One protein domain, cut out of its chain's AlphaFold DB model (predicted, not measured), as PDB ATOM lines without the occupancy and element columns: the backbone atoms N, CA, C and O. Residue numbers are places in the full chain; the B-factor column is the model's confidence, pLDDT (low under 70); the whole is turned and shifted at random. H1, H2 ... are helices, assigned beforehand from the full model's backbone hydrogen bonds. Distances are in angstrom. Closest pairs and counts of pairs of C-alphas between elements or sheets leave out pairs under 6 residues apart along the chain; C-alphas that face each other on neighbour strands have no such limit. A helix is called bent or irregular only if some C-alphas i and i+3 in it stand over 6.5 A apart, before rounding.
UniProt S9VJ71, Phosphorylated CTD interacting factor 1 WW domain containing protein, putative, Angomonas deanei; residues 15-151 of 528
ATOM      1  N   LEU A  15     -11.466  24.340 -15.000       90.06
ATOM      2  CA  LEU A  15     -11.768  25.580 -14.284       90.06
ATOM      3  C   LEU A  15     -10.807  25.866 -13.116       90.06
ATOM      4  O   LEU A  15     -10.492  27.029 -12.864       90.06
ATOM      5  N   ILE A  16     -10.343  24.830 -12.411       89.50
ATOM      6  CA  ILE A  16      -9.360  24.973 -11.330       89.50
ATOM      7  C   ILE A  16      -7.997  25.330 -11.923       89.50
ATOM      8  O   ILE A  16      -7.379  26.278 -11.448       89.50
ATOM      9  N   GLY A  17      -7.590  24.665 -13.010       91.25
ATOM     10  CA  GLY A  17      -6.380  25.011 -13.760       91.25
ATOM     11  C   GLY A  17      -6.378  26.468 -14.231       91.25
ATOM     12  O   GLY A  17      -5.424  27.197 -13.978       91.25
ATOM     13  N   PHE A  18      -7.487  26.951 -14.805       94.00
ATOM     14  CA  PHE A  18      -7.622  28.364 -15.181       94.00
ATOM     15  C   PHE A  18      -7.476  29.318 -13.982       94.00
ATOM     16  O   PHE A  18      -6.736  30.295 -14.055       94.00
ATOM     17  N   ASN A  19      -8.161  29.053 -12.862       92.75
ATOM     18  CA  ASN A  19      -8.076  29.923 -11.679       92.75
ATOM     19  C   ASN A  19      -6.679  29.901 -11.048       92.75
ATOM     20  O   ASN A  19      -6.213  30.931 -10.564       92.75
ATOM     21  N   ARG A  20      -6.001  28.753 -11.084       93.25
ATOM     22  CA  ARG A  20      -4.609  28.623 -10.660       93.25
ATOM     23  C   ARG A  20      -3.693  29.522 -11.493       93.25
ATOM     24  O   ARG A  20      -2.908  30.259 -10.908       93.25
ATOM     25  N   GLU A  21      -3.864  29.568 -12.816       94.50
ATOM     26  CA  GLU A  21      -3.101  30.489 -13.676       94.50
ATOM     27  C   GLU A  21      -3.393  31.962 -13.394       94.50
ATOM     28  O   GLU A  21      -2.472  32.777 -13.347       94.50
ATOM     29  N   VAL A  22      -4.652  32.314 -13.126       94.69
ATOM     30  CA  VAL A  22      -5.001  33.674 -12.691       94.69
ATOM     31  C   VAL A  22      -4.232  34.049 -11.419       94.69
ATOM     32  O   VAL A  22      -3.628  35.120 -11.360       94.69
ATOM     33  N   LEU A  23      -4.211  33.169 -10.414       93.75
ATOM     34  CA  LEU A  23      -3.497  33.405  -9.156       93.75
ATOM     35  C   LEU A  23      -1.972  33.463  -9.362       93.75
ATOM     36  O   LEU A  23      -1.318  34.333  -8.780       93.75
ATOM     37  N   ASN A  24      -1.413  32.599 -10.216       94.50
ATOM     38  CA  ASN A  24       0.001  32.625 -10.598       94.50
ATOM     39  C   ASN A  24       0.381  33.984 -11.203       94.50
ATOM     40  O   ASN A  24       1.319  34.625 -10.727       94.50
ATOM     41  N   VAL A  25      -0.388  34.477 -12.182       94.44
ATOM     42  CA  VAL A  25      -0.157  35.790 -12.811       94.44
ATOM     43  C   VAL A  25      -0.262  36.930 -11.793       94.44
ATOM     44  O   VAL A  25       0.562  37.850 -11.815       94.44
ATOM     45  N   GLN A  26      -1.212  36.864 -10.854       93.94
ATOM     46  CA  GLN A  26      -1.341  37.860  -9.784       93.94
ATOM     47  C   GLN A  26      -0.104  37.914  -8.883       93.94
ATOM     48  O   GLN A  26       0.427  39.002  -8.640       93.94
ATOM     49  N   GLN A  27       0.364  36.759  -8.398       94.75
ATOM     50  CA  GLN A  27       1.565  36.686  -7.561       94.75
ATOM     51  C   GLN A  27       2.810  37.122  -8.338       94.75
ATOM     52  O   GLN A  27       3.638  37.876  -7.826       94.75
ATOM     53  N   TRP A  28       2.921  36.706  -9.595       94.69
ATOM     54  CA  TRP A  28       4.078  37.015 -10.422       94.69
ATOM     55  C   TRP A  28       4.182  38.494 -10.780       94.69
ATOM     56  O   TRP A  28       5.269  39.067 -10.756       94.69
ATOM     57  N   THR A  29       3.047  39.149 -11.029       93.19
ATOM     58  CA  THR A  29       2.989  40.599 -11.251       93.19
ATOM     59  C   THR A  29       3.524  41.374 -10.043       93.19
ATOM     60  O   THR A  29       4.234  42.365 -10.217       93.19
ATOM     61  N   ILE A  30       3.232  40.912  -8.821       93.94
ATOM     62  CA  ILE A  30       3.767  41.501  -7.584       93.94
ATOM     63  C   ILE A  30       5.288  41.322  -7.527       93.94
ATOM     64  O   ILE A  30       6.004  42.308  -7.372       93.94
ATOM     65  N   ILE A  31       5.782  40.096  -7.733       95.44
ATOM     66  CA  ILE A  31       7.224  39.797  -7.705       95.44
ATOM     67  C   ILE A  31       7.983  40.639  -8.741       95.44
ATOM     68  O   ILE A  31       8.984  41.265  -8.404       95.44
ATOM     69  N   ARG A  32       7.483  40.720  -9.980       94.75
ATOM     70  CA  ARG A  32       8.075  41.529 -11.059       94.75
ATOM     71  C   ARG A  32       8.162  43.008 -10.706       94.75
ATOM     72  O   ARG A  32       9.194  43.635 -10.931       94.75
ATOM     73  N   ARG A  33       7.080  43.573 -10.166       95.12
ATOM     74  CA  ARG A  33       7.040  44.980  -9.749       95.12
ATOM     75  C   ARG A  33       8.054  45.251  -8.642       95.12
ATOM     76  O   ARG A  33       8.769  46.247  -8.712       95.12
ATOM     77  N   ASP A  34       8.115  44.375  -7.645       97.19
ATOM     78  CA  ASP A  34       9.016  44.533  -6.508       97.19
ATOM     79  C   ASP A  34      10.487  44.396  -6.951       97.19
ATOM     80  O   ASP A  34      11.326  45.191  -6.535       97.19
ATOM     81  N   PHE A  35      10.798  43.464  -7.862       97.31
ATOM     82  CA  PHE A  35      12.144  43.317  -8.430       97.31
ATOM     83  C   PHE A  35      12.564  44.538  -9.255       97.31
ATOM     84  O   PHE A  35      13.666  45.059  -9.085       97.31
ATOM     85  N   LEU A  36      11.668  45.047 -10.108       96.75
ATOM     86  CA  LEU A  36      11.909  46.269 -10.873       96.75
ATOM     87  C   LEU A  36      12.204  47.462  -9.951       96.75
ATOM     88  O   LEU A  36      13.108  48.244 -10.238       96.75
ATOM     89  N   ALA A  37      11.488  47.581  -8.829       97.00
ATOM     90  CA  ALA A  37      11.743  48.627  -7.844       97.00
ATOM     91  C   ALA A  37      13.144  48.504  -7.214       97.00
ATOM     92  O   ALA A  37      13.818  49.519  -7.041       97.00
ATOM     93  N   CYS A  38      13.620  47.282  -6.935       97.00
ATOM     94  CA  CYS A  38      14.994  47.053  -6.473       97.00
ATOM     95  C   CYS A  38      16.033  47.519  -7.504       97.00
ATOM     96  O   CYS A  38      16.978  48.214  -7.141       97.00
ATOM     97  N   LEU A  39      15.831  47.198  -8.787       96.81
ATOM     98  CA  LEU A  39      16.724  47.628  -9.871       96.81
ATOM     99  C   LEU A  39      16.739  49.153 -10.059       96.81
ATOM    100  O   LEU A  39      17.779  49.726 -10.365       96.81
ATOM    101  N   GLN A  40      15.597  49.819  -9.876       95.62
ATOM    102  CA  GLN A  40      15.474  51.275 -10.013       95.62
ATOM    103  C   GLN A  40      16.040  52.055  -8.820       95.62
ATOM    104  O   GLN A  40      16.373  53.232  -8.961       95.62
ATOM    105  N   ALA A  41      16.120  51.434  -7.642       95.25
ATOM    106  CA  ALA A  41      16.619  52.082  -6.434       95.25
ATOM    107  C   ALA A  41      18.144  52.288  -6.453       95.25
ATOM    108  O   ALA A  41      18.647  53.215  -5.814       95.25
ATOM    109  N   GLU A  42      18.882  51.449  -7.184       95.62
ATOM    110  CA  GLU A  42      20.335  51.535  -7.282       95.62
ATOM    111  C   GLU A  42      20.763  52.528  -8.370       95.62
ATOM    112  O   GLU A  42      20.565  52.317  -9.564       95.62
ATOM    113  N   LYS A  43      21.392  53.627  -7.941       94.25
ATOM    114  CA  LYS A  43      21.763  54.752  -8.811       94.25
ATOM    115  C   LYS A  43      23.064  54.534  -9.578       94.25
ATOM    116  O   LYS A  43      23.330  55.280 -10.516       94.25
ATOM    117  N   ARG A  44      23.886  53.563  -9.170       95.88
ATOM    118  CA  ARG A  44      25.159  53.245  -9.839       95.88
ATOM    119  C   ARG A  44      24.977  52.428 -11.115       95.88
ATOM    120  O   ARG A  44      25.876  52.416 -11.950       95.88
ATOM    121  N   ILE A  45      23.826  51.771 -11.279       96.06
ATOM    122  CA  ILE A  45      23.510  51.040 -12.503       96.06
ATOM    123  C   ILE A  45      22.968  52.030 -13.536       96.06
ATOM    124  O   ILE A  45      21.878  52.585 -13.389       96.06
ATOM    125  N   CYS A  46      23.719  52.226 -14.614       95.12
ATOM    126  CA  CYS A  46      23.275  52.978 -15.777       95.12
ATOM    127  C   CYS A  46      22.742  52.005 -16.829       95.12
ATOM    128  O   CYS A  46      23.492  51.268 -17.462       95.12
ATOM    129  N   TRP A  47      21.426  52.002 -17.020       94.75
ATOM    130  CA  TRP A  47      20.771  51.178 -18.033       94.75
ATOM    131  C   TRP A  47      20.954  51.788 -19.421       94.75
ATOM    132  O   TRP A  47      20.714  52.981 -19.598       94.75
ATOM    133  N   GLN A  48      21.305  50.970 -20.416       92.00
ATOM    134  CA  GLN A  48      21.459  51.421 -21.807       92.00
ATOM    135  C   GLN A  48      20.129  51.944 -22.378       92.00
ATOM    136  O   GLN A  48      20.092  52.917 -23.126       92.00
ATOM    137  N   GLU A  49      19.013  51.323 -21.978       91.75
ATOM    138  CA  GLU A  49      17.656  51.718 -22.367       91.75
ATOM    139  C   GLU A  49      16.755  51.882 -21.127       91.75
ATOM    140  O   GLU A  49      15.904  51.027 -20.853       91.75
ATOM    141  N   PRO A  50      16.884  52.979 -20.360       91.56
ATOM    142  CA  PRO A  50      16.214  53.123 -19.062       91.56
ATOM    143  C   PRO A  50      14.681  53.084 -19.175       91.56
ATOM    144  O   PRO A  50      14.002  52.476 -18.349       91.56
ATOM    145  N   ASN A  51      14.125  53.627 -20.264       92.00
ATOM    146  CA  ASN A  51      12.681  53.609 -20.540       92.00
ATOM    147  C   ASN A  51      12.128  52.202 -20.850       92.00
ATOM    148  O   ASN A  51      10.912  52.004 -20.877       92.00
ATOM    149  N   LYS A  52      13.009  51.226 -21.100       91.44
ATOM    150  CA  LYS A  52      12.667  49.827 -21.378       91.44
ATOM    151  C   LYS A  52      13.102  48.881 -20.256       91.44
ATOM    152  O   LYS A  52      12.914  47.679 -20.400       91.44
ATOM    153  N   LEU A  53      13.600  49.389 -19.123       92.94
ATOM    154  CA  LEU A  53      14.047  48.552 -18.004       92.94
ATOM    155  C   LEU A  53      12.965  47.578 -17.524       92.94
ATOM    156  O   LEU A  53      13.249  46.411 -17.277       92.94
ATOM    157  N   TRP A  54      11.711  48.031 -17.446       90.69
ATOM    158  CA  TRP A  54      10.585  47.171 -17.071       90.69
ATOM    159  C   TRP A  54      10.445  45.956 -17.998       90.69
ATOM    160  O   TRP A  54      10.099  44.875 -17.535       90.69
ATOM    161  N   ARG A  55      10.736  46.124 -19.293       88.19
ATOM    162  CA  ARG A  55      10.675  45.061 -20.295       88.19
ATOM    163  C   ARG A  55      11.871  44.128 -20.147       88.19
ATOM    164  O   ARG A  55      11.667  42.930 -20.017       88.19
ATOM    165  N   HIS A  56      13.085  44.679 -20.090       88.94
ATOM    166  CA  HIS A  56      14.322  43.904 -19.920       88.94
ATOM    167  C   HIS A  56      14.286  43.050 -18.646       88.94
ATOM    168  O   HIS A  56      14.634  41.875 -18.667       88.94
ATOM    169  N   SER A  57      13.773  43.615 -17.550       91.88
ATOM    170  CA  SER A  57      13.567  42.900 -16.288       91.88
ATOM    171  C   SER A  57      12.533  41.774 -16.412       91.88
ATOM    172  O   SER A  57      12.765  40.676 -15.911       91.88
ATOM    173  N   GLN A  58      11.405  42.006 -17.093       89.44
ATOM    174  CA  GLN A  58      10.388  40.968 -17.298       89.44
ATOM    175  C   GLN A  58      10.880  39.817 -18.176       89.44
ATOM    176  O   GLN A  58      10.560  38.668 -17.869       89.44
ATOM    177  N   GLU A  59      11.639  40.127 -19.229       86.38
ATOM    178  CA  GLU A  59      12.258  39.144 -20.124       86.38
ATOM    179  C   GLU A  59      13.259  38.275 -19.351       86.38
ATOM    180  O   GLU A  59      13.124  37.053 -19.348       86.38
ATOM    181  N   ALA A  60      14.183  38.890 -18.605       89.00
ATOM    182  CA  ALA A  60      15.180  38.168 -17.813       89.00
ATOM    183  C   ALA A  60      14.542  37.286 -16.720       89.00
ATOM    184  O   ALA A  60      14.922  36.130 -16.542       89.00
ATOM    185  N   LEU A  61      13.511  37.785 -16.027       91.62
ATOM    186  CA  LEU A  61      12.756  36.991 -15.049       91.62
ATOM    187  C   LEU A  61      11.969  35.839 -15.698       91.62
ATOM    188  O   LEU A  61      11.821  34.778 -15.094       91.62
ATOM    189  N   GLY A  62      11.437  36.042 -16.908       89.19
ATOM    190  CA  GLY A  62      10.745  35.000 -17.669       89.19
ATOM    191  C   GLY A  62      11.687  33.865 -18.070       89.19
ATOM    192  O   GLY A  62      11.358  32.700 -17.850       89.19
ATOM    193  N   LYS A  63      12.882  34.203 -18.577       87.56
ATOM    194  CA  LYS A  63      13.954  33.229 -18.845       87.56
ATOM    195  C   LYS A  63      14.339  32.471 -17.587       87.56
ATOM    196  O   LYS A  63      14.356  31.251 -17.607       87.56
ATOM    197  N   TRP A  64      14.519  33.178 -16.470       89.75
ATOM    198  CA  TRP A  64      14.851  32.544 -15.198       89.75
ATOM    199  C   TRP A  64      13.818  31.481 -14.797       89.75
ATOM    200  O   TRP A  64      14.208  30.358 -14.485       89.75
ATOM    201  N   ILE A  65      12.510  31.783 -14.871       89.94
ATOM    202  CA  ILE A  65      11.444  30.797 -14.602       89.94
ATOM    203  C   ILE A  65      11.554  29.603 -15.554       89.94
ATOM    204  O   ILE A  65      11.547  28.464 -15.092       89.94
ATOM    205  N   LEU A  66      11.676  29.854 -16.862       87.25
ATOM    206  CA  LEU A  66      11.832  28.795 -17.860       87.25
ATOM    207  C   LEU A  66      13.028  27.891 -17.547       87.25
ATOM    208  O   LEU A  66      12.865  26.672 -17.555       87.25
ATOM    209  N   SER A  67      14.182  28.475 -17.213       85.06
ATOM    210  CA  SER A  67      15.389  27.741 -16.830       85.06
ATOM    211  C   SER A  67      15.121  26.823 -15.648       85.06
ATOM    212  O   SER A  67      15.399  25.628 -15.723       85.06
ATOM    213  N   GLN A  68      14.529  27.349 -14.568       87.19
ATOM    214  CA  GLN A  68      14.288  26.547 -13.368       87.19
ATOM    215  C   GLN A  68      13.324  25.385 -13.651       87.19
ATOM    216  O   GLN A  68      13.552  24.268 -13.195       87.19
ATOM    217  N   ILE A  69      12.249  25.634 -14.402       87.69
ATOM    218  CA  ILE A  69      11.228  24.619 -14.692       87.69
ATOM    219  C   ILE A  69      11.759  23.552 -15.650       87.69
ATOM    220  O   ILE A  69      11.543  22.364 -15.424       87.69
ATOM    221  N   ALA A  70      12.490  23.949 -16.694       83.25
ATOM    222  CA  ALA A  70      13.055  23.009 -17.655       83.25
ATOM    223  C   ALA A  70      14.038  22.024 -16.997       83.25
ATOM    224  O   ALA A  70      14.112  20.871 -17.421       83.25
ATOM    225  N   ARG A  71      14.737  22.472 -15.945       81.81
ATOM    226  CA  ARG A  71      15.716  21.715 -15.147       81.81
ATOM    227  C   ARG A  71      15.117  20.768 -14.111       81.81
ATOM    228  O   ARG A  71      15.884  20.125 -13.399       81.81
ATOM    229  N   ALA A  72      13.795  20.710 -13.975       85.12
ATOM    230  CA  ALA A  72      13.164  19.812 -13.020       85.12
ATOM    231  C   ALA A  72      13.644  18.364 -13.236       85.12
ATOM    232  O   ALA A  72      13.534  17.829 -14.343       85.12
ATOM    233  N   GLY A  73      14.184  17.758 -12.175       81.44
ATOM    234  CA  GLY A  73      14.681  16.382 -12.193       81.44
ATOM    235  C   GLY A  73      13.603  15.347 -12.523       81.44
ATOM    236  O   GLY A  73      12.399  15.626 -12.488       81.44
ATOM    237  N   ASP A  74      14.037  14.132 -12.852       83.25
ATOM    238  CA  ASP A  74      13.143  13.057 -13.288       83.25
ATOM    239  C   ASP A  74      12.125  12.635 -12.222       83.25
ATOM    240  O   ASP A  74      11.024  12.189 -12.554       83.25
ATOM    241  N   GLU A  75      12.461  12.838 -10.950       84.94
ATOM    242  CA  GLU A  75      11.601  12.612  -9.795       84.94
ATOM    243  C   GLU A  75      10.440  13.611  -9.682       84.94
ATOM    244  O   GLU A  75       9.495  13.377  -8.925       84.94
ATOM    245  N   VAL A  76      10.495  14.734 -10.407       86.62
ATOM    246  CA  VAL A  76       9.430  15.736 -10.393       86.62
ATOM    247  C   VAL A  76       8.315  15.297 -11.334       86.62
ATOM    248  O   VAL A  76       8.507  15.150 -12.548       86.62
ATOM    249  N   ASP A  77       7.118  15.139 -10.771       87.44
ATOM    250  CA  ASP A  77       5.899  14.964 -11.549       87.44
ATOM    251  C   ASP A  77       5.524  16.277 -12.246       87.44
ATOM    252  O   ASP A  77       5.012  17.209 -11.622       87.44
ATOM    253  N   MET A  78       5.771  16.336 -13.553       86.88
ATOM    254  CA  MET A  78       5.470  17.502 -14.386       86.88
ATOM    255  C   MET A  78       3.993  17.586 -14.797       86.88
ATOM    256  O   MET A  78       3.607  18.571 -15.421       86.88
ATOM    257  N   LEU A  79       3.165  16.584 -14.466       83.56
ATOM    258  CA  LEU A  79       1.702  16.700 -14.558       83.56
ATOM    259  C   LEU A  79       1.121  17.501 -13.390       83.56
ATOM    260  O   LEU A  79       0.005  18.011 -13.489       83.56
ATOM    261  N   THR A  80       1.869  17.630 -12.293       82.38
ATOM    262  CA  THR A  80       1.545  18.580 -11.233       82.38
ATOM    263  C   THR A  80       1.809  20.010 -11.728       82.38
ATOM    264  O   THR A  80       2.707  20.253 -12.528       82.38
ATOM    265  N   TYR A  81       1.011  20.979 -11.270       81.25
ATOM    266  CA  TYR A  81       1.126  22.364 -11.726       81.25
ATOM    267  C   TYR A  81       2.409  23.039 -11.235       81.25
ATOM    268  O   TYR A  81       2.541  23.319 -10.041       81.25
ATOM    269  N   HIS A  82       3.289  23.412 -12.168       82.38
ATOM    270  CA  HIS A  82       4.549  24.099 -11.870       82.38
ATOM    271  C   HIS A  82       4.726  25.340 -12.749       82.38
ATOM    272  O   HIS A  82       5.270  25.272 -13.847       82.38
ATOM    273  N   PHE A  83       4.281  26.500 -12.258       89.44
ATOM    274  CA  PHE A  83       4.716  27.787 -12.819       89.44
ATOM    275  C   PHE A  83       5.921  28.343 -12.058       89.44
ATOM    276  O   PHE A  83       6.931  28.709 -12.651       89.44
ATOM    277  N   PHE A  84       5.817  28.397 -10.730       90.88
ATOM    278  CA  PHE A  84       6.919  28.789  -9.862       90.88
ATOM    279  C   PHE A  84       7.802  27.579  -9.541       90.88
ATOM    280  O   PHE A  84       7.261  26.497  -9.304       90.88
ATOM    281  N   PRO A  85       9.134  27.746  -9.445       85.69
ATOM    282  CA  PRO A  85      10.008  26.699  -8.933       85.69
ATOM    283  C   PRO A  85       9.686  26.421  -7.460       85.69
ATOM    284  O   PRO A  85       9.976  27.215  -6.558       85.69
ATOM    285  N   THR A  86       9.038  25.286  -7.231       84.12
ATOM    286  CA  THR A  86       8.673  24.764  -5.913       84.12
ATOM    287  C   THR A  86       9.873  24.096  -5.237       84.12
ATOM    288  O   THR A  86      10.911  23.862  -5.860       84.12
ATOM    289  N   ASP A  87       9.740  23.747  -3.955       82.44
ATOM    290  CA  ASP A  87      10.799  23.033  -3.231       82.44
ATOM    291  C   ASP A  87      11.138  21.674  -3.861       82.44
ATOM    292  O   ASP A  87      12.286  21.243  -3.776       82.44
ATOM    293  N   SER A  88      10.178  20.999  -4.506       83.75
ATOM    294  CA  SER A  88      10.448  19.742  -5.215       83.75
ATOM    295  C   SER A  88      11.388  19.959  -6.395       83.75
ATOM    296  O   SER A  88      12.357  19.223  -6.522       83.75
ATOM    297  N   ILE A  89      11.161  21.004  -7.196       84.75
ATOM    298  CA  ILE A  89      12.046  21.370  -8.309       84.75
ATOM    299  C   ILE A  89      13.412  21.803  -7.778       84.75
ATOM    300  O   ILE A  89      14.440  21.330  -8.250       84.75
ATOM    301  N   ARG A  90      13.444  22.644  -6.741       81.88
ATOM    302  CA  ARG A  90      14.706  23.159  -6.193       81.88
ATOM    303  C   ARG A  90      15.617  22.073  -5.630       81.88
ATOM    304  O   ARG A  90      16.828  22.191  -5.752       81.88
ATOM    305  N   ARG A  91      15.063  21.011  -5.039       83.75
ATOM    306  CA  ARG A  91      15.854  19.871  -4.534       83.75
ATOM    307  C   ARG A  91      16.600  19.116  -5.632       83.75
ATOM    308  O   ARG A  91      17.558  18.424  -5.314       83.75
ATOM    309  N   THR A  92      16.178  19.266  -6.885       81.31
ATOM    310  CA  THR A  92      16.833  18.636  -8.039       81.31
ATOM    311  C   THR A  92      18.073  19.408  -8.498       81.31
ATOM    312  O   THR A  92      18.891  18.888  -9.255       81.31
ATOM    313  N   PHE A  93      18.260  20.646  -8.020       77.56
ATOM    314  CA  PHE A  93      19.425  21.452  -8.358       77.56
ATOM    315  C   PHE A  93      20.643  21.072  -7.506       77.56
ATOM    316  O   PHE A  93      20.494  20.777  -6.314       77.56
ATOM    317  N   PRO A  94      21.865  21.135  -8.069       69.50
ATOM    318  CA  PRO A  94      23.094  21.025  -7.295       69.50
ATOM    319  C   PRO A  94      23.057  21.992  -6.106       69.50
ATOM    320  O   PRO A  94      22.802  23.182  -6.271       69.50
ATOM    321  N   ASN A  95      23.262  21.469  -4.897       67.06
ATOM    322  CA  ASN A  95      23.221  22.222  -3.634       67.06
ATOM    323  C   ASN A  95      21.877  22.913  -3.297       67.06
ATOM    324  O   ASN A  95      21.808  23.652  -2.317       67.06
ATOM    325  N   GLY A  96      20.797  22.665  -4.047       63.22
ATOM    326  CA  GLY A  96      19.486  23.289  -3.819       63.22
ATOM    327  C   GLY A  96      19.408  24.787  -4.161       63.22
ATOM    328  O   GLY A  96      18.458  25.471  -3.743       63.22
ATOM    329  N   GLU A  97      20.405  25.302  -4.883       73.00
ATOM    330  CA  GLU A  97      20.509  26.699  -5.317       73.00
ATOM    331  C   GLU A  97      19.789  26.921  -6.654       73.00
ATOM    332  O   GLU A  97      19.672  26.005  -7.465       73.00
ATOM    333  N   SER A  98      19.256  28.128  -6.873       77.50
ATOM    334  CA  SER A  98      18.727  28.515  -8.185       77.50
ATOM    335  C   SER A  98      19.849  28.942  -9.119       77.50
ATOM    336  O   SER A  98      20.862  29.472  -8.674       77.50
ATOM    337  N   TYR A  99      19.630  28.754 -10.418       80.81
ATOM    338  CA  TYR A  99      20.526  29.259 -11.457       80.81
ATOM    339  C   TYR A  99      20.204  30.730 -11.729       80.81
ATOM    340  O   TYR A  99      19.256  31.043 -12.454       80.81
ATOM    341  N   ASP A 100      20.939  31.625 -11.074       88.69
ATOM    342  CA  ASP A 100      20.737  33.078 -11.123       88.69
ATOM    343  C   ASP A 100      21.717  33.766 -12.095       88.69
ATOM    344  O   ASP A 100      21.555  34.943 -12.424       88.69
ATOM    345  N   GLU A 101      22.720  33.036 -12.578       87.62
ATOM    346  CA  GLU A 101      23.804  33.501 -13.438       87.62
ATOM    347  C   GLU A 101      23.280  34.132 -14.730       87.62
ATOM    348  O   GLU A 101      23.648  35.269 -15.042       87.62
ATOM    349  N   GLN A 102      22.354  33.462 -15.427       86.81
ATOM    350  CA  GLN A 102      21.682  34.021 -16.603       86.81
ATOM    351  C   GLN A 102      20.992  35.360 -16.308       86.81
ATOM    352  O   GLN A 102      21.081  36.301 -17.098       86.81
ATOM    353  N   LEU A 103      20.309  35.476 -15.164       90.88
ATOM    354  CA  LEU A 103      19.596  36.697 -14.782       90.88
ATOM    355  C   LEU A 103      20.580  37.849 -14.532       90.88
ATOM    356  O   LEU A 103      20.363  38.964 -15.008       90.88
ATOM    357  N   VAL A 104      21.676  37.587 -13.815       92.06
ATOM    358  CA  VAL A 104      22.730  38.582 -13.558       92.06
ATOM    359  C   VAL A 104      23.398  39.014 -14.863       92.06
ATOM    360  O   VAL A 104      23.640  40.209 -15.069       92.06
ATOM    361  N   ARG A 105      23.659  38.066 -15.764       88.81
ATOM    362  CA  ARG A 105      24.243  38.320 -17.080       88.81
ATOM    363  C   ARG A 105      23.352  39.188 -17.956       88.81
ATOM    364  O   ARG A 105      23.816  40.224 -18.430       88.81
ATOM    365  N   ASP A 106      22.086  38.815 -18.128       89.00
ATOM    366  CA  ASP A 106      21.127  39.558 -18.952       89.00
ATOM    367  C   ASP A 106      21.020  41.019 -18.498       89.00
ATOM    368  O   ASP A 106      21.042  41.943 -19.314       89.00
ATOM    369  N   LEU A 107      20.967  41.247 -17.184       92.38
ATOM    370  CA  LEU A 107      20.935  42.591 -16.609       92.38
ATOM    371  C   LEU A 107      22.269  43.336 -16.790       92.38
ATOM    372  O   LEU A 107      22.272  44.535 -17.082       92.38
ATOM    373  N   SER A 108      23.403  42.642 -16.664       92.50
ATOM    374  CA  SER A 108      24.735  43.225 -16.876       92.50
ATOM    375  C   SER A 108      24.919  43.698 -18.319       92.50
ATOM    376  O   SER A 108      25.345  44.829 -18.537       92.50
ATOM    377  N   ILE A 109      24.516  42.888 -19.306       89.19
ATOM    378  CA  ILE A 109      24.620  43.217 -20.739       89.19
ATOM    379  C   ILE A 109      23.750  44.428 -21.113       89.19
ATOM    380  O   ILE A 109      24.097  45.179 -22.022       89.19
ATOM    381  N   LYS A 110      22.628  44.653 -20.413       91.38
ATOM    382  CA  LYS A 110      21.710  45.790 -20.640       91.38
ATOM    383  C   LYS A 110      22.061  47.050 -19.838       91.38
ATOM    384  O   LYS A 110      21.311  48.034 -19.876       91.38
ATOM    385  N   SER A 111      23.178  47.044 -19.118       92.56
ATOM    386  CA  SER A 111      23.650  48.159 -18.294       92.56
ATOM    387  C   SER A 111      25.105  48.519 -18.610       92.56
ATOM    388  O   SER A 111      25.691  48.018 -19.571       92.56
ATOM    389  N   ASN A 112      25.690  49.406 -17.807       93.00
ATOM    390  CA  ASN A 112      27.125  49.672 -17.778       93.00
ATOM    391  C   ASN A 112      27.943  48.544 -17.117       93.00
ATOM    392  O   ASN A 112      29.162  48.653 -17.060       93.00
ATOM    393  N   GLY A 113      27.317  47.441 -16.678       88.44
ATOM    394  CA  GLY A 113      28.025  46.257 -16.168       88.44
ATOM    395  C   GLY A 113      28.947  45.589 -17.194       88.44
ATOM    396  O   GLY A 113      29.867  44.872 -16.825       88.44
ATOM    397  N   VAL A 114      28.741  45.860 -18.486       85.75
ATOM    398  CA  VAL A 114      29.667  45.469 -19.562       85.75
ATOM    399  C   VAL A 114      31.059  46.089 -19.394       85.75
ATOM    400  O   VAL A 114      32.056  45.449 -19.720       85.75
ATOM    401  N   GLU A 115      31.119  47.330 -18.915       87.81
ATOM    402  CA  GLU A 115      32.345  48.133 -18.844       87.81
ATOM    403  C   GLU A 115      32.891  48.231 -17.413       87.81
ATOM    404  O   GLU A 115      34.077  48.494 -17.222       87.81
ATOM    405  N   ASP A 116      32.038  47.999 -16.411       89.19
ATOM    406  CA  ASP A 116      32.358  48.107 -14.989       89.19
ATOM    407  C   ASP A 116      31.940  46.836 -14.233       89.19
ATOM    408  O   ASP A 116      30.761  46.611 -13.943       89.19
ATOM    409  N   SER A 117      32.923  46.014 -13.848       87.38
ATOM    410  CA  SER A 117      32.679  44.787 -13.078       87.38
ATOM    411  C   SER A 117      32.052  45.058 -11.707       87.38
ATOM    412  O   SER A 117      31.295  44.227 -11.209       87.38
ATOM    413  N   GLY A 118      32.293  46.234 -11.115       92.06
ATOM    414  CA  GLY A 118      31.671  46.632  -9.854       92.06
ATOM    415  C   GLY A 118      30.154  46.787  -9.976       92.06
ATOM    416  O   GLY A 118      29.427  46.524  -9.019       92.06
ATOM    417  N   VAL A 119      29.646  47.146 -11.157       94.06
ATOM    418  CA  VAL A 119      28.202  47.183 -11.434       94.06
ATOM    419  C   VAL A 119      27.618  45.776 -11.529       94.06
ATOM    420  O   VAL A 119      26.551  45.528 -10.964       94.06
ATOM    421  N   SER A 120      28.312  44.835 -12.172       92.06
ATOM    422  CA  SER A 120      27.891  43.429 -12.187       92.06
ATOM    423  C   SER A 120      27.837  42.824 -10.780       92.06
ATOM    424  O   SER A 120      26.873  42.124 -10.461       92.06
ATOM    425  N   ASP A 121      28.786  43.162  -9.903       93.44
ATOM    426  CA  ASP A 121      28.764  42.741  -8.494       93.44
ATOM    427  C   ASP A 121      27.556  43.310  -7.737       93.44
ATOM    428  O   ASP A 121      26.920  42.612  -6.940       93.44
ATOM    429  N   ILE A 122      27.184  44.565  -8.010       96.38
ATOM    430  CA  ILE A 122      25.984  45.184  -7.432       96.38
ATOM    431  C   ILE A 122      24.717  44.465  -7.906       96.38
ATOM    432  O   ILE A 122      23.854  44.153  -7.084       96.38
ATOM    433  N   ILE A 123      24.604  44.160  -9.204       96.06
ATOM    434  CA  ILE A 123      23.472  43.402  -9.760       96.06
ATOM    435  C   ILE A 123      23.386  42.020  -9.100       96.06
ATOM    436  O   ILE A 123      22.309  41.626  -8.649       96.06
ATOM    437  N   CYS A 124      24.514  41.314  -8.973       94.56
ATOM    438  CA  CYS A 124      24.594  40.038  -8.259       94.56
ATOM    439  C   CYS A 124      24.098  40.173  -6.809       94.56
ATOM    440  O   CYS A 124      23.291  39.368  -6.339       94.56
ATOM    441  N   GLY A 125      24.513  41.236  -6.111       95.88
ATOM    442  CA  GLY A 125      24.044  41.565  -4.767       95.88
ATOM    443  C   GLY A 125      22.530  41.779  -4.692       95.88
ATOM    444  O   GLY A 125      21.887  41.223  -3.800       95.88
ATOM    445  N   ILE A 126      21.946  42.517  -5.641       96.88
ATOM    446  CA  ILE A 126      20.494  42.740  -5.722       96.88
ATOM    447  C   ILE A 126      19.755  41.415  -5.920       96.88
ATOM    448  O   ILE A 126      18.799  41.147  -5.193       96.88
ATOM    449  N   VAL A 127      20.192  40.572  -6.861       95.12
ATOM    450  CA  VAL A 127      19.552  39.274  -7.142       95.12
ATOM    451  C   VAL A 127      19.585  38.371  -5.903       95.12
ATOM    452  O   VAL A 127      18.537  37.883  -5.469       95.12
ATOM    453  N   LYS A 128      20.750  38.253  -5.252       93.56
ATOM    454  CA  LYS A 128      20.913  37.475  -4.013       93.56
ATOM    455  C   LYS A 128      20.036  37.996  -2.873       93.56
ATOM    456  O   LYS A 128      19.388  37.210  -2.181       93.56
ATOM    457  N   GLN A 129      19.985  39.313  -2.671       95.56
ATOM    458  CA  GLN A 129      19.161  39.925  -1.621       95.56
ATOM    459  C   GLN A 129      17.663  39.817  -1.909       95.56
ATOM    460  O   GLN A 129      16.869  39.686  -0.978       95.56
ATOM    461  N   PHE A 130      17.265  39.854  -3.180       96.12
ATOM    462  CA  PHE A 130      15.863  39.750  -3.562       96.12
ATOM    463  C   PHE A 130      15.271  38.369  -3.248       96.12
ATOM    464  O   PHE A 130      14.080  38.282  -2.937       96.12
ATOM    465  N   GLN A 131      16.103  37.316  -3.260       92.31
ATOM    466  CA  GLN A 131      15.732  35.930  -2.943       92.31
ATOM    467  C   GLN A 131      14.574  35.421  -3.815       92.31
ATOM    468  O   GLN A 131      13.543  34.960  -3.313       92.31
ATOM    469  N   LEU A 132      14.739  35.513  -5.140       92.19
ATOM    470  CA  LEU A 132      13.691  35.194  -6.116       92.19
ATOM    471  C   LEU A 132      13.112  33.785  -5.917       92.19
ATOM    472  O   LEU A 132      11.896  33.637  -5.817       92.19
ATOM    473  N   ALA A 133      13.971  32.771  -5.766       90.12
ATOM    474  CA  ALA A 133      13.550  31.389  -5.542       90.12
ATOM    475  C   ALA A 133      12.630  31.235  -4.325       90.12
ATOM    476  O   ALA A 133      11.556  30.645  -4.432       90.12
ATOM    477  N   ARG A 134      12.994  31.840  -3.189       90.50
ATOM    478  CA  ARG A 134      12.172  31.812  -1.974       90.50
ATOM    479  C   ARG A 134      10.810  32.469  -2.204       90.50
ATOM    480  O   ARG A 134       9.788  31.895  -1.841       90.50
ATOM    481  N   ARG A 135      10.780  33.651  -2.829       94.31
ATOM    482  CA  ARG A 135       9.526  34.370  -3.123       94.31
ATOM    483  C   ARG A 135       8.610  33.567  -4.045       94.31
ATOM    484  O   ARG A 135       7.399  33.571  -3.838       94.31
ATOM    485  N   CYS A 136       9.182  32.871  -5.025       93.88
ATOM    486  CA  CYS A 136       8.465  31.959  -5.913       93.88
ATOM    487  C   CYS A 136       7.887  30.755  -5.154       93.88
ATOM    488  O   CYS A 136       6.714  30.438  -5.333       93.88
ATOM    489  N   THR A 137       8.655  30.134  -4.253       91.44
ATOM    490  CA  THR A 137       8.158  29.049  -3.391       91.44
ATOM    491  C   THR A 137       6.999  29.519  -2.502       91.44
ATOM    492  O   THR A 137       5.952  28.875  -2.457       91.44
ATOM    493  N   GLU A 138       7.133  30.674  -1.845       93.62
ATOM    494  CA  GLU A 138       6.065  31.251  -1.017       93.62
ATOM    495  C   GLU A 138       4.823  31.616  -1.849       93.62
ATOM    496  O   GLU A 138       3.689  31.461  -1.394       93.62
ATOM    497  N   ALA A 139       5.012  32.099  -3.082       94.75
ATOM    498  CA  ALA A 139       3.918  32.371  -4.007       94.75
ATOM    499  C   ALA A 139       3.182  31.087  -4.414       94.75
ATOM    500  O   ALA A 139       1.953  31.078  -4.379       94.75
ATOM    501  N   ALA A 140       3.907  30.009  -4.729       93.12
ATOM    502  CA  ALA A 140       3.320  28.706  -5.042       93.12
ATOM    503  C   ALA A 140       2.465  28.181  -3.879       93.12
ATOM    504  O   ALA A 140       1.301  27.844  -4.077       93.12
ATOM    505  N   GLN A 141       2.997  28.229  -2.653       92.50
ATOM    506  CA  GLN A 141       2.272  27.822  -1.444       92.50
ATOM    507  C   GLN A 141       0.983  28.633  -1.248       92.50
ATOM    508  O   GLN A 141      -0.068  28.060  -0.966       92.50
ATOM    509  N   ARG A 142       1.028  29.960  -1.452       93.00
ATOM    510  CA  ARG A 142      -0.172  30.814  -1.389       93.00
ATOM    511  C   ARG A 142      -1.207  30.436  -2.446       93.00
ATOM    512  O   ARG A 142      -2.397  30.403  -2.139       93.00
ATOM    513  N   VAL A 143      -0.773  30.164  -3.677       92.19
ATOM    514  CA  VAL A 143      -1.663  29.717  -4.758       92.19
ATOM    515  C   VAL A 143      -2.321  28.392  -4.378       92.19
ATOM    516  O   VAL A 143      -3.542  28.284  -4.472       92.19
ATOM    517  N   ASP A 144      -1.548  27.425  -3.886       89.38
ATOM    518  CA  ASP A 144      -2.063  26.127  -3.452       89.38
ATOM    519  C   ASP A 144      -3.096  26.256  -2.336       89.38
ATOM    520  O   ASP A 144      -4.186  25.699  -2.461       89.38
ATOM    521  N   SER A 145      -2.812  27.036  -1.286       88.94
ATOM    522  CA  SER A 145      -3.767  27.262  -0.194       88.94
ATOM    523  C   SER A 145      -5.091  27.837  -0.705       88.94
ATOM    524  O   SER A 145      -6.155  27.308  -0.390       88.94
ATOM    525  N   VAL A 146      -5.042  28.861  -1.566       88.69
ATOM    526  CA  VAL A 146      -6.259  29.472  -2.128       88.69
ATOM    527  C   VAL A 146      -7.012  28.496  -3.035       88.69
ATOM    528  O   VAL A 146      -8.242  28.462  -3.010       88.69
ATOM    529  N   VAL A 147      -6.311  27.681  -3.828       87.19
ATOM    530  CA  VAL A 147      -6.947  26.669  -4.686       87.19
ATOM    531  C   VAL A 147      -7.666  25.607  -3.849       87.19
ATOM    532  O   VAL A 147      -8.777  25.218  -4.211       87.19
ATOM    533  N   GLN A 148      -7.096  25.184  -2.717       83.31
ATOM    534  CA  GLN A 148      -7.758  24.252  -1.793       83.31
ATOM    535  C   GLN A 148      -9.016  24.866  -1.153       83.31
ATOM    536  O   GLN A 148     -10.029  24.188  -0.989       83.31
ATOM    537  N   GLU A 149      -9.011  26.167  -0.856       81.31
ATOM    538  CA  GLU A 149     -10.187  26.878  -0.328       81.31
ATOM    539  C   GLU A 149     -11.287  27.098  -1.384       81.31
ATOM    540  O   GLU A 149     -12.480  27.126  -1.065       81.31
ATOM    541  N   MET A 150     -10.921  27.221  -2.666       76.81
ATOM    542  CA  MET A 150     -11.867  27.406  -3.778       76.81
ATOM    543  C   MET A 150     -12.802  26.206  -4.000       76.81
ATOM    544  O   MET A 150     -13.813  26.342  -4.695       76.81
ATOM    545  N   LEU A 151     -12.522  25.062  -3.371       63.47
ATOM    546  CA  LEU A 151     -13.238  23.791  -3.522       63.47
ATOM    547  C   LEU A 151     -14.707  23.805  -3.028       63.47
ATOM    548  O   LEU A 151     -15.388  22.779  -3.090       63.47
TER     549      LEU A 151
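This is residues 15 to 151 of the 528 residues of the protein "Phosphorylated CTD interacting factor 1 WW domain containing protein, putative" of Angomonas deanei (UniProt S9VJ71). The long helix H1 has H6 running back beside it, and H2 meets H1 near H1's end and slants away, so that the two open like a V. H4 lies beside H2, and H5 leads from H4 back to H1; the long link of residues 71 to 86 loops out from H2's end and returns into the V's opening before short H3. The 137 printed residues hold six named helices, H1 to H6 in chain order, and no named strand: an all-helix domain. It is compact, with a radius of gyration of the C-alphas of 16.0 A, and elongated, spanning 51 by 31 by 19 A.

Find C-alpha 15 at (-11.768, 25.580, -14.284); from there H1, residues 15 to 41, runs 39.6 A. H2, residues 50 to 70, runs 30.3 A and is irregular: C-alphas 51 and 54 are 7.6 A apart. H3 is residues 87 to 90, H4 101 to 109 and H5 117 to 130, 20.0 A. H6, residues 132 to 151, runs 29.4 A to C-alpha 151 at (-13.238, 23.791, -3.522).

Start at H1, which touches H6 at a shallow tilt of 29 degrees, opposite ways; the closest C-alphas, of Leu 23 and Val 143, are 6.0 A apart. With residues 32 to 36 alone it touches H2 at a steep tilt of 49 degrees, closest at Leu 36 and Trp 54, C-alphas 6.4 A apart. H2 touches H4 with residues 56 to 64 alone, at a shallow tilt of 20 degrees; the closest C-alphas, of Ala 60 and Leu 103, are 5.6 A apart. H4 touches H5, closest at the C-alphas of Ser 108 and Ser 120, 5.7 A. H2 and H3 only just touch, with 3 pairs of C-alphas within 8 A. Every O i to N i+4 pair is within hydrogen-bond range in H1, H4 and H5, against 15 of 17 in H2 and 15 of 16 in H6; H3 is too short for one.

The farthest C-alphas, of Glu 115 and Leu 151, are 53.9 A apart. The printed part has no cut, and H2 to H3 is its one long link. Look for pLDDT under 70 at residues 94 to 96 and 151.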